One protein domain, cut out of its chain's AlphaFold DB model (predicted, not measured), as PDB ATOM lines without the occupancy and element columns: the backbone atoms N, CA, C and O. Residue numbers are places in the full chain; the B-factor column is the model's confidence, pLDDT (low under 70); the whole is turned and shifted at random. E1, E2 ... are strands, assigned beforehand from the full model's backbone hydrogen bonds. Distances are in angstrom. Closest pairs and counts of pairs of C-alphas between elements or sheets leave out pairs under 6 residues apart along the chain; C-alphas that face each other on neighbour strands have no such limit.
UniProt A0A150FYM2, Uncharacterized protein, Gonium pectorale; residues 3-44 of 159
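AT A GLANCE: This is residues 3 to 44 of the 159 residues of an uncharacterized protein of Gonium pectorale (UniProt A0A150FYM2). What shape is this? It has little regular structure: a small antiparallel sheet at one end and a looped, unnamed stretch at the other, joined by an extended run, residues 21 to 25. What builds it? Of 42 printed residues, 14 are in named strands, E1, E2, E3 along the chain and across the sheet; the class is all strand. It is loose, radius of gyration of the C-alphas 13.1 A, spanning 36 by 17 by 14 A.

IN THESE COORDINATES: Where is the longest strand? E3, residues 37 to 43, measures 15.2 A between end C-alphas and ends at (-33.573, -23.656, 5.540). Where are the others? E2 is residues 31 to 34; E1, residues 26 to 28, begins at C-alpha (-43.765, -23.007, -0.264).

HOW THE PARTS SIT: How does E2 pair with E3? This antiparallel hairpin, at 164 degrees, has N 32 and O 42 2.8 A apart. And with E1? Another antiparallel hairpin, at 153 degrees, has N 26 and O 33 2.8 A apart, completing a meander, each strand the antiparallel neighbour of the one before.

THE WHOLE: How large is it? The farthest C-alphas, Asp 7 and Gly 29, are 36.6 A apart. Any cut or doubt? The printed part has no cut, both links are tight, and no printed residue is under 70 in pLDDT.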
ATOM      1  N   THR A   3     -50.616 -13.051  11.333       93.75
ATOM      2  CA  THR A   3     -50.973 -12.368  12.575       93.75
ATOM      3  C   THR A   3     -52.483 -12.417  12.732       93.75
ATOM      4  O   THR A   3     -53.215 -12.403  11.741       93.75
ATOM      5  N   PHE A   4     -52.945 -12.502  13.973       93.31
ATOM      6  CA  PHE A   4     -54.365 -12.413  14.275       93.31
ATOM      7  C   PHE A   4     -54.805 -10.956  14.367       93.31
ATOM      8  O   PHE A   4     -53.998 -10.080  14.686       93.31
ATOM      9  N   ASP A   5     -56.090 -10.739  14.109       92.94
ATOM     10  CA  ASP A   5     -56.743  -9.461  14.365       92.94
ATOM     11  C   ASP A   5     -56.654  -9.109  15.856       92.94
ATOM     12  O   ASP A   5     -56.685 -10.003  16.714       92.94
ATOM     13  N   ARG A   6     -56.541  -7.815  16.167       89.56
ATOM     14  CA  ARG A   6     -56.450  -7.311  17.540       89.56
ATOM     15  C   ARG A   6     -57.568  -7.832  18.427       89.56
ATOM     16  O   ARG A   6     -57.291  -8.248  19.553       89.56
ATOM     17  N   ASP A   7     -58.788  -7.836  17.909       89.06
ATOM     18  CA  ASP A   7     -59.982  -8.144  18.689       89.06
ATOM     19  C   ASP A   7     -60.311  -9.650  18.649       89.06
ATOM     20  O   ASP A   7     -61.272 -10.108  19.265       89.06
ATOM     21  N   ASN A   8     -59.478 -10.452  17.970       89.62
ATOM     22  CA  ASN A   8     -59.624 -11.901  17.860       89.62
ATOM     23  C   ASN A   8     -58.271 -12.631  17.950       89.62
ATOM     24  O   ASN A   8     -57.815 -13.273  17.002       89.62
ATOM     25  N   GLY A   9     -57.632 -12.528  19.116       87.81
ATOM     26  CA  GLY A   9     -56.397 -13.231  19.480       87.81
ATOM     27  C   GLY A   9     -55.181 -12.310  19.599       87.81
ATOM     28  O   GLY A   9     -54.465 -12.356  20.601       87.81
ATOM     29  N   GLY A  10     -54.973 -11.431  18.617       89.31
ATOM     30  CA  GLY A  10     -53.827 -10.524  18.546       89.31
ATOM     31  C   GLY A  10     -52.454 -11.219  18.525       89.31
ATOM     32  O   GLY A  10     -52.290 -12.363  18.108       89.31
ATOM     33  N   GLY A  11     -51.421 -10.493  18.948       87.75
ATOM     34  CA  GLY A  11     -50.019 -10.898  18.883       87.75
ATOM     35  C   GLY A  11     -49.087  -9.849  19.494       87.75
ATOM     36  O   GLY A  11     -49.526  -8.851  20.062       87.75
ATOM     37  N   PHE A  12     -47.778 -10.079  19.450       88.94
ATOM     38  CA  PHE A  12     -46.823  -9.210  20.150       88.94
ATOM     39  C   PHE A  12     -46.858  -7.746  19.667       88.94
ATOM     40  O   PHE A  12     -46.792  -6.837  20.483       88.94
ATOM     41  N   LEU A  13     -47.036  -7.517  18.359       90.69
ATOM     42  CA  LEU A  13     -46.998  -6.188  17.723       90.69
ATOM     43  C   LEU A  13     -48.380  -5.667  17.290       90.69
ATOM     44  O   LEU A  13     -48.477  -4.861  16.367       90.69
ATOM     45  N   THR A  14     -49.456  -6.142  17.913       88.94
ATOM     46  CA  THR A  14     -50.833  -5.828  17.498       88.94
ATOM     47  C   THR A  14     -51.178  -4.338  17.524       88.94
ATOM     48  O   THR A  14     -51.971  -3.902  16.699       88.94
ATOM     49  N   ASP A  15     -50.561  -3.537  18.393       87.94
ATOM     50  CA  ASP A  15     -50.810  -2.087  18.419       87.94
ATOM     51  C   ASP A  15     -50.264  -1.370  17.171       87.94
ATOM     52  O   ASP A  15     -50.750  -0.305  16.801       87.94
ATOM     53  N   HIS A  16     -49.283  -1.974  16.493       91.31
ATOM     54  CA  HIS A  16     -48.733  -1.478  15.228       91.31
ATOM     55  C   HIS A  16     -49.388  -2.129  14.004       91.31
ATOM     56  O   HIS A  16     -49.536  -1.483  12.970       91.31
ATOM     57  N   PHE A  17     -49.774  -3.402  14.116       93.25
ATOM     58  CA  PHE A  17     -50.393  -4.187  13.045       93.25
ATOM     59  C   PHE A  17     -51.703  -4.809  13.557       93.25
ATOM     60  O   PHE A  17     -51.710  -5.982  13.939       93.25
ATOM     61  N   PRO A  18     -52.793  -4.022  13.630       92.62
ATOM     62  CA  PRO A  18     -54.024  -4.450  14.294       92.62
ATOM     63  C   PRO A  18     -54.861  -5.424  13.462       92.62
ATOM     64  O   PRO A  18     -55.639  -6.186  14.027       92.62
ATOM     65  N   GLU A  19     -54.703  -5.416  12.141       96.31
ATOM     66  CA  GLU A  19     -55.478  -6.253  11.228       96.31
ATOM     67  C   GLU A  19     -54.865  -7.652  11.078       96.31
ATOM     68  O   GLU A  19     -53.643  -7.848  11.125       96.31
ATOM     69  N   ALA A  20     -55.717  -8.649  10.837       96.94
ATOM     70  CA  ALA A  20     -55.259  -9.994  10.515       96.94
ATOM     71  C   ALA A  20     -54.467 -10.025   9.197       96.94
ATOM     72  O   ALA A  20     -54.909  -9.520   8.164       96.94
ATOM     73  N   THR A  21     -53.323 -10.716   9.194       97.06
ATOM     74  CA  THR A  21     -52.490 -10.888   7.992       97.06
ATOM     75  C   THR A  21     -52.132 -12.351   7.756       97.06
ATOM     76  O   THR A  21     -52.173 -13.186   8.662       97.06
ATOM     77  N   LYS A  22     -51.754 -12.696   6.517       97.69
ATOM     78  CA  LYS A  22     -51.401 -14.072   6.144       97.69
ATOM     79  C   LYS A  22     -50.273 -14.126   5.118       97.69
ATOM     80  O   LYS A  22     -50.397 -13.616   4.011       97.69
ATOM     81  N   ALA A  23     -49.228 -14.879   5.448       97.62
ATOM     82  CA  ALA A  23     -48.167 -15.295   4.545       97.62
ATOM     83  C   ALA A  23     -48.213 -16.816   4.286       97.62
ATOM     84  O   ALA A  23     -48.184 -17.631   5.218       97.62
ATOM     85  N   ILE A  24     -48.258 -17.191   3.006       98.06
ATOM     86  CA  ILE A  24     -48.244 -18.577   2.525       98.06
ATOM     87  C   ILE A  24     -46.809 -18.936   2.153       98.06
ATOM     88  O   ILE A  24     -46.150 -18.168   1.455       98.06
ATOM     89  N   TRP A  25     -46.353 -20.097   2.612       97.81
ATOM     90  CA  TRP A  25     -44.992 -20.579   2.409       97.81
ATOM     91  C   TRP A  25     -44.995 -21.816   1.519       97.81
ATOM     92  O   TRP A  25     -45.828 -22.704   1.700       97.81
ATOM     93  N   TYR A  26     -44.059 -21.858   0.578       97.69
ATOM     94  CA  TYR A  26     -43.765 -23.007  -0.264       97.69
ATOM     95  C   TYR A  26     -42.552 -23.736   0.299       97.69
ATOM     96  O   TYR A  26     -41.585 -23.090   0.707       97.69
ATOM     97  N   PHE A  27     -42.611 -25.066   0.309       97.69
ATOM     98  CA  PHE A  27     -41.522 -25.911   0.784       97.69
ATOM     99  C   PHE A  27     -40.871 -26.651  -0.382       97.69
ATOM    100  O   PHE A  27     -41.549 -27.335  -1.144       97.69
ATOM    101  N   ASP A  28     -39.555 -26.500  -0.491       97.38
ATOM    102  CA  ASP A  28     -38.681 -27.149  -1.469       97.38
ATOM    103  C   ASP A  28     -37.584 -27.898  -0.701       97.38
ATOM    104  O   ASP A  28     -36.607 -27.313  -0.220       97.38
ATOM    105  N   GLY A  29     -37.810 -29.194  -0.480       96.06
ATOM    106  CA  GLY A  29     -37.000 -29.998   0.432       96.06
ATOM    107  C   GLY A  29     -36.993 -29.403   1.843       96.06
ATOM    108  O   GLY A  29     -38.030 -29.313   2.496       96.06
ATOM    109  N   ILE A  30     -35.814 -28.993   2.319       96.12
ATOM    110  CA  ILE A  30     -35.654 -28.337   3.628       96.12
ATOM    111  C   ILE A  30     -35.830 -26.815   3.572       96.12
ATOM    112  O   ILE A  30     -35.746 -26.172   4.612       96.12
ATOM    113  N   TYR A  31     -36.010 -26.218   2.394       98.06
ATOM    114  CA  TYR A  31     -36.087 -24.769   2.234       98.06
ATOM    115  C   TYR A  31     -37.531 -24.272   2.210       98.06
ATOM    116  O   TYR A  31     -38.423 -24.941   1.695       98.06
ATOM    117  N   ALA A  32     -37.744 -23.063   2.726       98.00
ATOM    118  CA  ALA A  32     -39.008 -22.344   2.667       98.00
ATOM    119  C   ALA A  32     -38.841 -21.004   1.938       98.00
ATOM    120  O   ALA A  32     -37.847 -20.300   2.138       98.00
ATOM    121  N   SER A  33     -39.827 -20.638   1.119       98.06
ATOM    122  CA  SER A  33     -39.936 -19.327   0.463       98.06
ATOM    123  C   SER A  33     -41.397 -18.868   0.408       98.06
ATOM    124  O   SER A  33     -42.316 -19.655   0.627       98.06
ATOM    125  N   SER A  34     -41.643 -17.583   0.151       98.25
ATOM    126  CA  SER A  34     -42.998 -17.020   0.096       98.25
ATOM    127  C   SER A  34     -43.106 -15.983  -1.011       98.25
ATOM    128  O   SER A  34     -42.305 -15.056  -1.081       98.25
ATOM    129  N   ARG A  35     -44.158 -16.075  -1.835       97.69
ATOM    130  CA  ARG A  35     -44.457 -15.044  -2.849       97.69
ATOM    131  C   ARG A  35     -44.789 -13.679  -2.238       97.69
ATOM    132  O   ARG A  35     -44.700 -12.672  -2.924       97.69
ATOM    133  N   HIS A  36     -45.210 -13.653  -0.972       98.12
ATOM    134  CA  HIS A  36     -45.536 -12.412  -0.267       98.12
ATOM    135  C   HIS A  36     -44.296 -11.728   0.320       98.12
ATOM    136  O   HIS A  36     -44.394 -10.589   0.755       98.12
ATOM    137  N   ILE A  37     -43.146 -12.414   0.358       97.38
ATOM    138  CA  ILE A  37     -41.874 -11.870   0.851       97.38
ATOM    139  C   ILE A  37     -40.787 -12.185  -0.191       97.38
ATOM    140  O   ILE A  37     -40.045 -13.162  -0.042       97.38
ATOM    141  N   PRO A  38     -40.727 -11.414  -1.292       97.12
ATOM    142  CA  PRO A  38     -39.802 -11.675  -2.390       97.12
ATOM    143  C   PRO A  38     -38.336 -11.647  -1.940       97.12
ATOM    144  O   PRO A  38     -37.959 -10.890  -1.050       97.12
ATOM    145  N   GLY A  39     -37.502 -12.480  -2.568       97.44
ATOM    146  CA  GLY A  39     -36.064 -12.553  -2.277       97.44
ATOM    147  C   GLY A  39     -35.690 -13.351  -1.023       97.44
ATOM    148  O   GLY A  39     -34.504 -13.553  -0.776       97.44
ATOM    149  N   VAL A  40     -36.663 -13.857  -0.253       97.88
ATOM    150  CA  VAL A  40     -36.402 -14.649   0.957       97.88
ATOM    151  C   VAL A  40     -36.528 -16.149   0.684       97.88
ATOM    152  O   VAL A  40     -37.593 -16.653   0.323       97.88
ATOM    153  N   ARG A  41     -35.429 -16.875   0.927       97.69
ATOM    154  CA  ARG A  41     -35.370 -18.343   0.976       97.69
ATOM    155  C   ARG A  41     -34.438 -18.774   2.106       97.69
ATOM    156  O   ARG A  41     -33.304 -18.315   2.167       97.69
ATOM    157  N   PHE A  42     -34.893 -19.667   2.980       97.81
ATOM    158  CA  PHE A  42     -34.095 -20.146   4.117       97.81
ATOM    159  C   PHE A  42     -34.351 -21.622   4.410       97.81
ATOM    160  O   PHE A  42     -35.394 -22.155   4.043       97.81
ATOM    161  N   ALA A  43     -33.396 -22.287   5.064       97.50
ATOM    162  CA  ALA A  43     -33.573 -23.656   5.540       97.50
ATOM    163  C   ALA A  43     -34.470 -23.668   6.789       97.50
ATOM    164  O   ALA A  43     -34.211 -22.957   7.759       97.50
ATOM    165  N   GLY A  44     -35.535 -24.463   6.760       94.50
ATOM    166  CA  GLY A  44     -36.488 -24.595   7.849       94.50
ATOM    167  C   GLY A  44     -35.891 -25.335   9.043       94.50
ATOM    168  O   GLY A  44     -35.325 -26.420   8.907       94.50
TER     169      GLY A  44